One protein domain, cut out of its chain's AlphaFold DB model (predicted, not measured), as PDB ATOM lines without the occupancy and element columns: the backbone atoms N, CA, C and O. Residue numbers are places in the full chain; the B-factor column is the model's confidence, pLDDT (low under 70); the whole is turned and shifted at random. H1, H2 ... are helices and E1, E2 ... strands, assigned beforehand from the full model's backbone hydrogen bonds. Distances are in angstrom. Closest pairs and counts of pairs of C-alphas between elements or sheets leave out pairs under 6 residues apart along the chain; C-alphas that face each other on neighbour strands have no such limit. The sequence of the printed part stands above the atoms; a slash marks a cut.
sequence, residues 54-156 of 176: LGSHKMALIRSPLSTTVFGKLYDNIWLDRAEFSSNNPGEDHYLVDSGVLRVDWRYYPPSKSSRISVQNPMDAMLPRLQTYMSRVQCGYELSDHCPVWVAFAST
ATOM      1  N   LEU A  54      24.600  51.679  30.349       60.72
ATOM      2  CA  LEU A  54      25.732  52.456  29.847       60.72
ATOM      3  C   LEU A  54      25.332  53.939  29.832       60.72
ATOM      4  O   LEU A  54      24.988  54.493  28.789       60.72
ATOM      5  N   GLY A  55      25.280  54.560  31.010       59.22
ATOM      6  CA  GLY A  55      25.029  55.993  31.152       59.22
ATOM      7  C   GLY A  55      26.127  56.829  30.485       59.22
ATOM      8  O   GLY A  55      27.233  56.351  30.241       59.22
ATOM      9  N   SER A  56      25.847  58.111  30.230       60.62
ATOM     10  CA  SER A  56      26.753  59.048  29.534       60.62
ATOM     11  C   SER A  56      28.124  59.257  30.199       60.62
ATOM     12  O   SER A  56      29.032  59.798  29.570       60.62
ATOM     13  N   HIS A  57      28.275  58.849  31.461       70.44
ATOM     14  CA  HIS A  57      29.501  58.972  32.247       70.44
ATOM     15  C   HIS A  57      30.455  57.778  32.070       70.44
ATOM     16  O   HIS A  57      31.654  57.927  32.302       70.44
ATOM     17  N   LYS A  58      29.968  56.611  31.620       76.62
ATOM     18  CA  LYS A  58      30.827  55.449  31.361       76.62
ATOM     19  C   LYS A  58      31.482  55.570  29.991       76.62
ATOM     20  O   LYS A  58      30.843  55.878  28.986       76.62
ATOM     21  N   MET A  59      32.778  55.305  29.946       78.94
ATOM     22  CA  MET A  59      33.605  55.492  28.768       78.94
ATOM     23  C   MET A  59      34.412  54.231  28.483       78.94
ATOM     24  O   MET A  59      35.168  53.772  29.334       78.94
ATOM     25  N   ALA A  60      34.289  53.708  27.264       83.19
ATOM     26  CA  ALA A  60      35.191  52.675  26.774       83.19
ATOM     27  C   ALA A  60      36.625  53.221  26.720       83.19
ATOM     28  O   ALA A  60      36.873  54.268  26.105       83.19
ATOM     29  N   LEU A  61      37.544  52.507  27.366       86.44
ATOM     30  CA  LEU A  61      38.958  52.844  27.458       86.44
ATOM     31  C   LEU A  61      39.637  52.753  26.095       86.44
ATOM     32  O   LEU A  61      40.401  53.641  25.729       86.44
ATOM     33  N   ILE A  62      39.343  51.693  25.338       87.88
ATOM     34  CA  ILE A  62      39.842  51.513  23.978       87.88
ATOM     35  C   ILE A  62      38.765  51.956  22.997       87.88
ATOM     36  O   ILE A  62      37.635  51.472  23.021       87.88
ATOM     37  N   ARG A  63      39.109  52.884  22.108       82.38
ATOM     38  CA  ARG A  63      38.180  53.459  21.130       82.38
ATOM     39  C   ARG A  63      38.615  53.141  19.708       82.38
ATOM     40  O   ARG A  63      39.794  52.915  19.438       82.38
ATOM     41  N   SER A  64      37.650  53.189  18.790       78.06
ATOM     42  CA  SER A  64      37.906  53.116  17.348       78.06
ATOM     43  C   SER A  64      39.016  54.101  16.938       78.06
ATOM     44  O   SER A  64      39.004  55.238  17.417       78.06
ATOM     45  N   PRO A  65      39.967  53.703  16.068       79.19
ATOM     46  CA  PRO A  65      39.989  52.470  15.266       79.19
ATOM     47  C   PRO A  65      40.593  51.240  15.970       79.19
ATOM     48  O   PRO A  65      40.717  50.182  15.350       79.19
ATOM     49  N   LEU A  66      40.993  51.357  17.238       83.00
ATOM     50  CA  LEU A  66      41.526  50.239  18.014       83.00
ATOM     51  C   LEU A  66      40.391  49.373  18.578       83.00
ATOM     52  O   LEU A  66      39.266  49.829  18.784       83.00
ATOM     53  N   SER A  67      40.696  48.103  18.822       84.62
ATOM     54  CA  SER A  67      39.812  47.150  19.492       84.62
ATOM     55  C   SER A  67      40.666  46.232  20.349       84.62
ATOM     56  O   SER A  67      41.798  45.918  19.982       84.62
ATOM     57  N   THR A  68      40.113  45.828  21.484       86.38
ATOM     58  CA  THR A  68      40.687  44.859  22.419       86.38
ATOM     59  C   THR A  68      40.705  43.437  21.869       86.38
ATOM     60  O   THR A  68      41.396  42.597  22.427       86.38
ATOM     61  N   THR A  69      40.003  43.157  20.765       85.12
ATOM     62  CA  THR A  69      39.953  41.827  20.149       85.12
ATOM     63  C   THR A  69      40.470  41.846  18.714       85.12
ATOM     64  O   THR A  69      40.347  42.834  17.979       85.12
ATOM     65  N   VAL A  70      41.010  40.711  18.270       79.12
ATOM     66  CA  VAL A  70      41.519  40.519  16.900       79.12
ATOM     67  C   VAL A  70      40.404  40.708  15.858       79.12
ATOM     68  O   VAL A  70      40.643  41.228  14.759       79.12
ATOM     69  N   PHE A  71      39.168  40.345  16.215       74.88
ATOM     70  CA  PHE A  71      37.992  40.397  15.338       74.88
ATOM     71  C   PHE A  71      37.151  41.675  15.464       74.88
ATOM     72  O   PHE A  71      36.158  41.811  14.753       74.88
ATOM     73  N   GLY A  72      37.540  42.632  16.311       69.12
ATOM     74  CA  GLY A  72      36.864  43.930  16.381       69.12
ATOM     75  C   GLY A  72      35.561  43.939  17.186       69.12
ATOM     76  O   GLY A  72      34.722  44.813  16.967       69.12
ATOM     77  N   LYS A  73      35.364  42.993  18.110       70.12
ATOM     78  CA  LYS A  73      34.260  43.042  19.077       70.12
ATOM     79  C   LYS A  73      34.507  44.182  20.071       70.12
ATOM     80  O   LYS A  73      35.588  44.283  20.643       70.12
ATOM     81  N   LEU A  74      33.510  45.052  20.246       63.06
ATOM     82  CA  LEU A  74      33.556  46.193  21.175       63.06
ATOM     83  C   LEU A  74      32.943  45.887  22.548       63.06
ATOM     84  O   LEU A  74      33.072  46.708  23.451       63.06
ATOM     85  N   TYR A  75      32.261  44.748  22.704       66.62
ATOM     86  CA  TYR A  75      31.663  44.353  23.981       66.62
ATOM     87  C   TYR A  75      32.724  43.930  25.010       66.62
ATOM     88  O   TYR A  75      32.521  44.162  26.196       66.62
ATOM     89  N   ASP A  76      33.884  43.454  24.547       74.56
ATOM     90  CA  ASP A  76      35.032  43.043  25.373       74.56
ATOM     91  C   ASP A  76      35.974  44.220  25.675       74.56
ATOM     92  O   ASP A  76      37.183  44.157  25.449       74.56
ATOM     93  N   ASN A  77      35.421  45.358  26.095       79.12
ATOM     94  CA  ASN A  77      36.195  46.567  26.379       79.12
ATOM     95  C   ASN A  77      36.357  46.792  27.881       79.12
ATOM     96  O   ASN A  77      35.542  46.347  28.684       79.12
ATOM     97  N   ILE A  78      37.376  47.564  28.249       85.56
ATOM     98  CA  ILE A  78      37.531  48.063  29.614       85.56
ATOM     99  C   ILE A  78      36.724  49.355  29.712       85.56
ATOM    100  O   ILE A  78      36.914  50.272  28.913       85.56
ATOM    101  N   TRP A  79      35.811  49.430  30.673       80.75
ATOM    102  CA  TRP A  79      34.966  50.601  30.887       80.75
ATOM    103  C   TRP A  79      35.430  51.358  32.124       80.75
ATOM    104  O   TRP A  79      35.657  50.759  33.171       80.75
ATOM    105  N   LEU A  80      35.552  52.677  32.000       80.56
ATOM    106  CA  LEU A  80      35.883  53.576  33.103       80.56
ATOM    107  C   LEU A  80      34.718  54.519  33.382       80.56
ATOM    108  O   LEU A  80      33.997  54.915  32.463       80.56
ATOM    109  N   ASP A  81      34.559  54.919  34.641       77.94
ATOM    110  CA  ASP A  81      33.706  56.049  34.985       77.94
ATOM    111  C   ASP A  81      34.469  57.355  34.792       77.94
ATOM    112  O   ASP A  81      35.410  57.645  35.524       77.94
ATOM    113  N   ARG A  82      34.073  58.167  33.813       71.00
ATOM    114  CA  ARG A  82      34.734  59.448  33.559       71.00
ATOM    115  C   ARG A  82      34.690  60.360  34.787       71.00
ATOM    116  O   ARG A  82      35.664  61.066  35.024       71.00
ATOM    117  N   ALA A  83      33.604  60.338  35.559       71.62
ATOM    118  CA  ALA A  83      33.455  61.214  36.718       71.62
ATOM    119  C   ALA A  83      34.488  60.912  37.818       71.62
ATOM    120  O   ALA A  83      34.902  61.828  38.518       71.62
ATOM    121  N   GLU A  84      34.964  59.668  37.922       71.38
ATOM    122  CA  GLU A  84      35.973  59.275  38.917       71.38
ATOM    123  C   GLU A  84      37.393  59.741  38.571       71.38
ATOM    124  O   GLU A  84      38.244  59.817  39.458       71.38
ATOM    125  N   PHE A  85      37.661  60.057  37.299       70.50
ATOM    126  CA  PHE A  85      38.990  60.470  36.824       70.50
ATOM    127  C   PHE A  85      39.045  61.935  36.363       70.50
ATOM    128  O   PHE A  85      40.136  62.479  36.180       70.50
ATOM    129  N   SER A  86      37.890  62.587  36.192       62.62
ATOM    130  CA  SER A  86      37.783  64.016  35.898       62.62
ATOM    131  C   SER A  86      36.870  64.712  36.909       62.62
ATOM    132  O   SER A  86      35.650  64.701  36.743       62.62
ATOM    133  N   SER A  87      37.448  65.351  37.926       58.59
ATOM    134  CA  SER A  87      36.720  66.317  38.750       58.59
ATOM    135  C   SER A  87      36.665  67.683  38.050       58.59
ATOM    136  O   SER A  87      37.564  68.046  37.292       58.59
ATOM    137  N   ASN A  88      35.608  68.455  38.304       54.56
ATOM    138  CA  ASN A  88      35.546  69.882  37.955       54.56
ATOM    139  C   ASN A  88      35.947  70.775  39.148       54.56
ATOM    140  O   ASN A  88      35.875  71.999  39.050       54.56
ATOM    141  N   ASN A  89      36.332  70.168  40.276       54.28
ATOM    142  CA  ASN A  89      36.627  70.867  41.518       54.28
ATOM    143  C   ASN A  89      38.127  71.192  41.599       54.28
ATOM    144  O   ASN A  89      38.948  70.271  41.564       54.28
ATOM    145  N   PRO A  90      38.511  72.473  41.739       47.53
ATOM    146  CA  PRO A  90      39.902  72.841  41.966       47.53
ATOM    147  C   PRO A  90      40.369  72.290  43.325       47.53
ATOM    148  O   PRO A  90      39.876  72.718  44.366       47.53
ATOM    149  N   GLY A  91      41.300  71.328  43.305       53.81
ATOM    150  CA  GLY A  91      41.872  70.686  44.501       53.81
ATOM    151  C   GLY A  91      41.709  69.162  44.560       53.81
ATOM    152  O   GLY A  91      42.370  68.512  45.366       53.81
ATOM    153  N   GLU A  92      40.880  68.581  43.691       60.22
ATOM    154  CA  GLU A  92      40.747  67.126  43.552       60.22
ATOM    155  C   GLU A  92      41.718  66.569  42.495       60.22
ATOM    156  O   GLU A  92      42.064  67.236  41.520       60.22
ATOM    157  N   ASP A  93      42.175  65.335  42.693       58.62
ATOM    158  CA  ASP A  93      43.113  64.632  41.817       58.62
ATOM    159  C   ASP A  93      42.536  64.503  40.403       58.62
ATOM    160  O   ASP A  93      41.653  63.678  40.162       58.62
ATOM    161  N   HIS A  94      43.064  65.253  39.432       72.44
ATOM    162  CA  HIS A  94      42.803  64.916  38.034       72.44
ATOM    163  C   HIS A  94      43.805  63.859  37.579       72.44
ATOM    164  O   HIS A  94      45.018  64.029  37.751       72.44
ATOM    165  N   TYR A  95      43.300  62.798  36.957       75.94
ATOM    166  CA  TYR A  95      44.123  61.784  36.315       75.94
ATOM    167  C   TYR A  95      44.059  61.964  34.801       75.94
ATOM    168  O   TYR A  95      42.984  61.963  34.200       75.94
ATOM    169  N   LEU A  96      45.222  62.078  34.164       80.44
ATOM    170  CA  LEU A  96      45.337  61.868  32.728       80.44
ATOM    171  C   LEU A  96      45.374  60.362  32.482       80.44
ATOM    172  O   LEU A  96      46.224  59.660  33.031       80.44
ATOM    173  N   VAL A  97      44.432  59.879  31.675       82.44
ATOM    174  CA  VAL A  97      44.339  58.471  31.287       82.44
ATOM    175  C   VAL A  97      44.818  58.339  29.850       82.44
ATOM    176  O   VAL A  97      44.191  58.886  28.943       82.44
ATOM    177  N   ASP A  98      45.910  57.607  29.655       86.19
ATOM    178  CA  ASP A  98      46.389  57.187  28.338       86.19
ATOM    179  C   ASP A  98      46.260  55.668  28.206       86.19
ATOM    180  O   ASP A  98      46.389  54.934  29.190       86.19
ATOM    181  N   SER A  99      45.949  55.177  27.013       89.75
ATOM    182  CA  SER A  99      45.672  53.760  26.795       89.75
ATOM    183  C   SER A  99      45.935  53.321  25.365       89.75
ATOM    184  O   SER A  99      45.903  54.100  24.410       89.75
ATOM    185  N   GLY A 100      46.145  52.019  25.196       90.12
ATOM    186  CA  GLY A 100      46.340  51.456  23.876       90.12
ATOM    187  C   GLY A 100      46.274  49.943  23.841       90.12
ATOM    188  O   GLY A 100      46.109  49.258  24.850       90.12
ATOM    189  N   VAL A 101      46.397  49.428  22.622       89.75
ATOM    190  CA  VAL A 101      46.352  47.998  22.335       89.75
ATOM    191  C   VAL A 101      47.603  47.604  21.575       89.75
ATOM    192  O   VAL A 101      47.916  48.183  20.532       89.75
ATOM    193  N   LEU A 102      48.292  46.577  22.059       88.50
ATOM    194  CA  LEU A 102      49.347  45.930  21.299       88.50
ATOM    195  C   LEU A 102      48.708  45.003  20.260       88.50
ATOM    196  O   LEU A 102      48.279  43.893  20.567       88.50
ATOM    197  N   ARG A 103      48.655  45.457  19.007       81.25
ATOM    198  CA  ARG A 103      48.133  44.677  17.874       81.25
ATOM    199  C   ARG A 103      49.149  43.636  17.411       81.25
ATOM    200  O   ARG A 103      49.828  43.802  16.399       81.25
ATOM    201  N   VAL A 104      49.259  42.563  18.191       75.19
ATOM    202  CA  VAL A 104      50.079  41.383  17.877       75.19
ATOM    203  C   VAL A 104      49.688  40.826  16.507       75.19
ATOM    204  O   VAL A 104      50.560  40.531  15.691       75.19
ATOM    205  N   ASP A 105      48.388  40.815  16.202       73.50
ATOM    206  CA  ASP A 105      47.870  40.393  14.904       73.50
ATOM    207  C   ASP A 105      48.404  41.253  13.743       73.50
ATOM    208  O   ASP A 105      48.672  40.730  12.673       73.50
ATOM    209  N   TRP A 106      48.612  42.558  13.935       74.94
ATOM    210  CA  TRP A 106      49.178  43.432  12.893       74.94
ATOM    211  C   TRP A 106      50.686  43.290  12.742       74.94
ATOM    212  O   TRP A 106      51.225  43.558  11.671       74.94
ATOM    213  N   ARG A 107      51.376  42.922  13.823       69.06
ATOM    214  CA  ARG A 107      52.833  42.785  13.827       69.06
ATOM    215  C   ARG A 107      53.289  41.496  13.152       69.06
ATOM    216  O   ARG A 107      54.320  41.505  12.489       69.06
ATOM    217  N   TYR A 108      52.542  40.412  13.340       67.06
ATOM    218  CA  TYR A 108      52.930  39.083  12.864       67.06
ATOM    219  C   TYR A 108      52.101  38.589  11.678       67.06
ATOM    220  O   TYR A 108      52.514  37.634  11.025       67.06
ATOM    221  N   TYR A 109      50.988  39.255  11.347       64.88
ATOM    222  CA  TYR A 109      50.153  38.871  10.215       64.88
ATOM    223  C   TYR A 109      49.887  40.055   9.271       64.88
ATOM    224  O   TYR A 109      49.590  41.168   9.716       64.88
ATOM    225  N   PRO A 110      50.007  39.841   7.950       56.78
ATOM    226  CA  PRO A 110      50.018  40.927   6.983       56.78
ATOM    227  C   PRO A 110      48.667  41.665   6.920       56.78
ATOM    228  O   PRO A 110      47.607  41.034   6.981       56.78
ATOM    229  N   PRO A 111      48.665  43.002   6.753       55.72
ATOM    230  CA  PRO A 111      47.447  43.749   6.470       55.72
ATOM    231  C   PRO A 111      46.858  43.349   5.108       55.72
ATOM    232  O   PRO A 111      47.576  43.089   4.147       55.72
ATOM    233  N   SER A 112      45.529  43.401   4.990       51.22
ATOM    234  CA  SER A 112      44.755  42.983   3.803       51.22
ATOM    235  C   SER A 112      44.992  43.776   2.515       51.22
ATOM    236  O   SER A 112      44.339  43.518   1.501       51.22
ATOM    237  N   LYS A 113      45.920  44.736   2.528       46.84
ATOM    238  CA  LYS A 113      46.380  45.477   1.355       46.84
ATOM    239  C   LYS A 113      47.802  45.024   1.018       46.84
ATOM    240  O   LYS A 113      48.756  45.702   1.382       46.84
ATOM    241  N   SER A 114      47.951  43.892   0.332       48.62
ATOM    242  CA  SER A 114      49.246  43.498  -0.226       48.62
ATOM    243  C   SER A 114      49.448  44.104  -1.619       48.62
ATOM    244  O   SER A 114      48.631  43.959  -2.531       48.62
ATOM    245  N   SER A 115      50.562  44.818  -1.775       50.84
ATOM    246  CA  SER A 115      51.204  45.091  -3.058       50.84
ATOM    247  C   SER A 115      51.712  43.777  -3.657       50.84
ATOM    248  O   SER A 115      52.328  42.978  -2.956       50.84
ATOM    249  N   ARG A 116      51.446  43.568  -4.950       50.28
ATOM    250  CA  ARG A 116      51.805  42.385  -5.752       50.28
ATOM    251  C   ARG A 116      53.277  41.982  -5.577       50.28
ATOM    252  O   ARG A 116      54.138  42.670  -6.115       50.28
ATOM    253  N   ILE A 117      53.561  40.862  -4.912       51.12
ATOM    254  CA  ILE A 117      54.872  40.192  -4.954       51.12
ATOM    255  C   ILE A 117      54.655  38.672  -5.039       51.12
ATOM    256  O   ILE A 117      53.678  38.143  -4.524       51.12
ATOM    257  N   SER A 118      55.537  38.033  -5.808       49.97
ATOM    258  CA  SER A 118      55.545  36.656  -6.314       49.97
ATOM    259  C   SER A 118      55.139  35.558  -5.327       49.97
ATOM    260  O   SER A 118      55.663  35.487  -4.220       49.97
ATOM    261  N   VAL A 119      54.293  34.647  -5.815       51.84
ATOM    262  CA  VAL A 119      53.783  33.451  -5.130       51.84
ATOM    263  C   VAL A 119      54.913  32.438  -4.912       51.84
ATOM    264  O   VAL A 119      55.445  31.901  -5.884       51.84
ATOM    265  N   GLN A 120      55.268  32.167  -3.655       53.19
ATOM    266  CA  GLN A 120      56.175  31.070  -3.277       53.19
ATOM    267  C   GLN A 120      55.526  30.097  -2.281       53.19
ATOM    268  O   GLN A 120      55.919  28.933  -2.235       53.19
ATOM    269  N   ASN A 121      54.494  30.525  -1.549       56.62
ATOM    270  CA  ASN A 121      53.720  29.699  -0.628       56.62
ATOM    271  C   ASN A 121      52.259  29.524  -1.083       56.62
ATOM    272  O   ASN A 121      51.694  30.423  -1.705       56.62
ATOM    273  N   PRO A 122      51.581  28.422  -0.700       58.22
ATOM    274  CA  PRO A 122      50.152  28.223  -0.981       58.22
ATOM    275  C   PRO A 122      49.265  29.362  -0.451       58.22
ATOM    276  O   PRO A 122      48.239  29.685  -1.047       58.22
ATOM    277  N   MET A 123      49.689  30.006   0.642       57.88
ATOM    278  CA  MET A 123      49.018  31.166   1.238       57.88
ATOM    279  C   MET A 123      49.090  32.426   0.362       57.88
ATOM    280  O   MET A 123      48.203  33.270   0.459       57.88
ATOM    281  N   ASP A 124      50.082  32.533  -0.526       55.44
ATOM    282  CA  ASP A 124      50.253  33.674  -1.435       55.44
ATOM    283  C   ASP A 124      49.283  33.617  -2.629       55.44
ATOM    284  O   ASP A 124      49.091  34.611  -3.329       55.44
ATOM    285  N   ALA A 125      48.652  32.459  -2.868       56.44
ATOM    286  CA  ALA A 125      47.627  32.278  -3.895       56.44
ATOM    287  C   ALA A 125      46.212  32.663  -3.412       56.44
ATOM    288  O   ALA A 125      45.275  32.711  -4.212       56.44
ATOM    289  N   MET A 126      46.027  32.928  -2.112       60.38
ATOM    290  CA  MET A 126      44.734  33.321  -1.551       60.38
ATOM    291  C   MET A 126      44.442  34.804  -1.809       60.38
ATOM    292  O   MET A 126      45.333  35.648  -1.799       60.38
ATOM    293  N   LEU A 127      43.158  35.152  -1.972       61.75
ATOM    294  CA  LEU A 127      42.742  36.558  -2.000       61.75
ATOM    295  C   LEU A 127      43.261  37.268  -0.729       61.75
ATOM    296  O   LEU A 127      43.018  36.750   0.363       61.75
ATOM    297  N   PRO A 128      43.878  38.464  -0.816       60.88
ATOM    298  CA  PRO A 128      44.506  39.137   0.331       60.88
ATOM    299  C   PRO A 128      43.598  39.281   1.562       60.88
ATOM    300  O   PRO A 128      44.045  39.187   2.705       60.88
ATOM    301  N   ARG A 129      42.286  39.449   1.342       66.38
ATOM    302  CA  ARG A 129      41.272  39.487   2.409       66.38
ATOM    303  C   ARG A 129      41.088  38.142   3.117       66.38
ATOM    304  O   ARG A 129      40.957  38.130   4.336       66.38
ATOM    305  N   LEU A 130      41.091  37.036   2.376       70.38
ATOM    306  CA  LEU A 130      40.956  35.690   2.930       70.38
ATOM    307  C   LEU A 130      42.247  35.260   3.639       70.38
ATOM    308  O   LEU A 130      42.174  34.729   4.740       70.38
ATOM    309  N   GLN A 131      43.412  35.586   3.072       70.38
ATOM    310  CA  GLN A 131      44.712  35.361   3.713       70.38
ATOM    311  C   GLN A 131      44.800  36.089   5.063       70.38
ATOM    312  O   GLN A 131      45.158  35.485   6.070       70.38
ATOM    313  N   THR A 132      44.398  37.366   5.105       70.50
ATOM    314  CA  THR A 132      44.363  38.160   6.349       70.50
ATOM    315  C   THR A 132      43.393  37.568   7.365       70.50
ATOM    316  O   THR A 132      43.697  37.501   8.552       70.50
ATOM    317  N   TYR A 133      42.217  37.132   6.908       75.62
ATOM    318  CA  TYR A 133      41.228  36.500   7.771       75.62
ATOM    319  C   TYR A 133      41.765  35.201   8.382       75.62
ATOM    320  O   TYR A 133      41.755  35.066   9.600       75.62
ATOM    321  N   MET A 134      42.298  34.285   7.568       76.31
ATOM    322  CA  MET A 134      42.850  33.015   8.056       76.31
ATOM    323  C   MET A 134      44.037  33.226   8.994       76.31
ATOM    324  O   MET A 134      44.126  32.572  10.026       76.31
ATOM    325  N   SER A 135      44.889  34.199   8.685       75.06
ATOM    326  CA  SER A 135      46.006  34.598   9.540       75.06
ATOM    327  C   SER A 135      45.542  35.088  10.918       75.06
ATOM    328  O   SER A 135      46.084  34.699  11.946       75.06
ATOM    329  N   ARG A 136      44.482  35.902  10.962       77.25
ATOM    330  CA  ARG A 136      43.872  36.359  12.220       77.25
ATOM    331  C   ARG A 136      43.165  35.243  12.980       77.25
ATOM    332  O   ARG A 136      43.210  35.234  14.203       77.25
ATOM    333  N   VAL A 137      42.538  34.306  12.271       79.62
ATOM    334  CA  VAL A 137      41.974  33.088  12.867       79.62
ATOM    335  C   VAL A 137      43.077  32.273  13.531       79.62
ATOM    336  O   VAL A 137      42.940  31.917  14.696       79.62
ATOM    337  N   GLN A 138      44.194  32.054  12.838       78.94
ATOM    338  CA  GLN A 138      45.353  31.358  13.389       78.94
ATOM    339  C   GLN A 138      45.920  32.083  14.619       78.94
ATOM    340  O   GLN A 138      46.111  31.446  15.648       78.94
ATOM    341  N   CYS A 139      46.070  33.411  14.570       78.44
ATOM    342  CA  CYS A 139      46.456  34.224  15.731       78.44
ATOM    343  C   CYS A 139      45.524  34.010  16.935       78.44
ATOM    344  O   CYS A 139      45.989  33.860  18.064       78.44
ATOM    345  N   GLY A 140      44.209  34.008  16.690       77.44
ATOM    346  CA  GLY A 140      43.196  33.787  17.720       77.44
ATOM    347  C   GLY A 140      43.279  32.400  18.355       77.44
ATOM    348  O   GLY A 140      43.081  32.275  19.559       77.44
ATOM    349  N   TYR A 141      43.608  31.376  17.561       80.06
ATOM    350  CA  TYR A 141      43.787  30.002  18.038       80.06
ATOM    351  C   TYR A 141      45.110  29.775  18.779       80.06
ATOM    352  O   TYR A 141      45.133  29.024  19.749       80.06
ATOM    353  N   GLU A 142      46.210  30.369  18.315       82.00
ATOM    354  CA  GLU A 142      47.553  30.118  18.860       82.00
ATOM    355  C   GLU A 142      47.875  30.970  20.090       82.00
ATOM    356  O   GLU A 142      48.625  30.525  20.959       82.00
ATOM    357  N   LEU A 143      47.348  32.196  20.156       78.69
ATOM    358  CA  LEU A 143      47.680  33.162  21.205       78.69
ATOM    359  C   LEU A 143      46.461  33.504  22.059       78.69
ATOM    360  O   LEU A 143      46.397  33.145  23.232       78.69
ATOM    361  N   SER A 144      45.531  34.257  21.478       82.06
ATOM    362  CA  SER A 144      44.285  34.710  22.093       82.06
ATOM    363  C   SER A 144      43.487  35.491  21.051       82.06
ATOM    364  O   SER A 144      44.054  36.154  20.177       82.06
ATOM    365  N   ASP A 145      42.162  35.470  21.157       81.81
ATOM    366  CA  ASP A 145      41.285  36.391  20.435       81.81
ATOM    367  C   ASP A 145      41.313  37.820  21.014       81.81
ATOM    368  O   ASP A 145      40.836  38.753  20.356       81.81
ATOM    369  N   HIS A 146      41.939  38.008  22.183       84.94
ATOM    370  CA  HIS A 146      42.178  39.287  22.843       84.94
ATOM    371  C   HIS A 146      43.604  39.792  22.598       84.94
ATOM    372  O   HIS A 146      44.596  39.069  22.688       84.94
ATOM    373  N   CYS A 147      43.720  41.081  22.301       85.75
ATOM    374  CA  CYS A 147      44.995  41.773  22.193       85.75
ATOM    375  C   CYS A 147      45.421  42.309  23.571       85.75
ATOM    376  O   CYS A 147      44.567  42.801  24.311       85.75
ATOM    377  N   PRO A 148      46.724  42.311  23.907       87.69
ATOM    378  CA  PRO A 148      47.198  42.942  25.134       87.69
ATOM    379  C   PRO A 148      46.831  44.431  25.176       87.69
ATOM    380  O   PRO A 148      47.120  45.182  24.240       87.69
ATOM    381  N   VAL A 149      46.211  44.851  26.277       88.50
ATOM    382  CA  VAL A 149      45.808  46.236  26.539       88.50
ATOM    383  C   VAL A 149      46.742  46.838  27.581       88.50
ATOM    384  O   VAL A 149      47.109  46.171  28.547       88.50
ATOM    385  N   TRP A 150      47.107  48.104  27.402       89.88
ATOM    386  CA  TRP A 150      47.807  48.882  28.418       89.88
ATOM    387  C   TRP A 150      47.027  50.151  28.745       89.88
ATOM    388  O   TRP A 150      46.282  50.684  27.920       89.88
ATOM    389  N   VAL A 151      47.214  50.622  29.973       87.19
ATOM    390  CA  VAL A 151      46.648  51.867  30.479       87.19
ATOM    391  C   VAL A 151      47.640  52.513  31.433       87.19
ATOM    392  O   VAL A 151      48.288  51.823  32.220       87.19
ATOM    393  N   ALA A 152      47.766  53.830  31.348       87.81
ATOM    394  CA  ALA A 152      48.582  54.649  32.222       87.81
ATOM    395  C   ALA A 152      47.706  55.736  32.851       87.81
ATOM    396  O   ALA A 152      46.981  56.445  32.153       87.81
ATOM    397  N   PHE A 153      47.794  55.860  34.173       83.69
ATOM    398  CA  PHE A 153      47.129  56.902  34.946       83.69
ATOM    399  C   PHE A 153      48.204  57.845  35.482       83.69
ATOM    400  O   PHE A 153      49.018  57.442  36.312       83.69
ATOM    401  N   ALA A 154      48.226  59.084  35.002       82.88
ATOM    402  CA  ALA A 154      49.149  60.105  35.482       82.88
ATOM    403  C   ALA A 154      48.390  61.118  36.339       82.88
ATOM    404  O   ALA A 154      47.459  61.765  35.859       82.88
ATOM    405  N   SER A 155      48.784  61.254  37.605       78.19
ATOM    406  CA  SER A 155      48.229  62.290  38.476       78.19
ATOM    407  C   SER A 155      48.722  63.664  38.029       78.19
ATOM    408  O   SER A 155      49.900  63.855  37.735       78.19
ATOM    409  N   THR A 156      47.809  64.626  37.979       74.56
ATOM    410  CA  THR A 156      48.114  66.033  37.678       74.56
ATOM    411  C   THR A 156      48.407  66.858  38.927       74.56
ATOM    412  O   THR A 156      48.749  68.036  38.803       74.56
TER     413      THR A 156
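This is residues 54 to 156 of the 176 residues of an uncharacterized protein of Phytophthora fragariae (UniProt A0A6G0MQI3). This is a long, loosely built rod: the antiparallel two-stranded ribbon of E3 and E4 makes one half, and H4, with the short H3 and a long loop, the other. The small hairpin of E1 and E2 and the short H1 lie towards the ribbon half, the unnamed residues 61 to 78 lie near the middle, and residues 117 to 122 stick out. The printed part has 103 residues, in order E1 E2 H1 E3 H2 H3 H4 E4; the class is mixed, with 48 residues in named elements, under half. It is only just loose, close to extended, with a radius of gyration of the C-alphas of 18.9 A and spans of 64 by 25 by 21 A.

E3, residues 95 to 101, is 19.8 A long from C-alpha 95 at (44.123, 61.784, 36.315). E4, residues 149 to 155, is 20.2 A long and ends with C-alpha 155 at (48.229, 62.290, 38.476). H4, residues 128 to 142, is 20.8 A long. The short elements are E1, residues 58 to 60, E2, 79 to 81, H1, 82 to 85, H2, 104 to 108, and H3, 122 to 125.

E3 and E4 are antiparallel at 165 degrees, with N 98 and O 152 3.0 A apart, within hydrogen-bond range. The hairpin E1 and E2 is antiparallel at 145 degrees, with N 59 and O 80 at 2.8 A; both strands are apart from E3 and E4. The closest C-alphas of H1 and E3, Phe 85 and Tyr 95, are 5.3 A apart. H4 is close to but not clearly touching H2, closest C-alphas Asp 105 and Arg 136 at 6.3 A, and H3, Met 123 and Gln 131 at 6.5 A. Every O i to N i+4 pair is within hydrogen-bond range in H2 and H4; H1 and H3 are too short for one.

The C-alphas farthest apart, of Gly 91 and Gln 120, are 63.7 A apart. The printed part has no cut; the links E1 to E2 and H2 to H3 are long. Mean pLDDT of the printed part is 71.9, and 37 residues are under 70, among them 86 to 93 and 107 to 129.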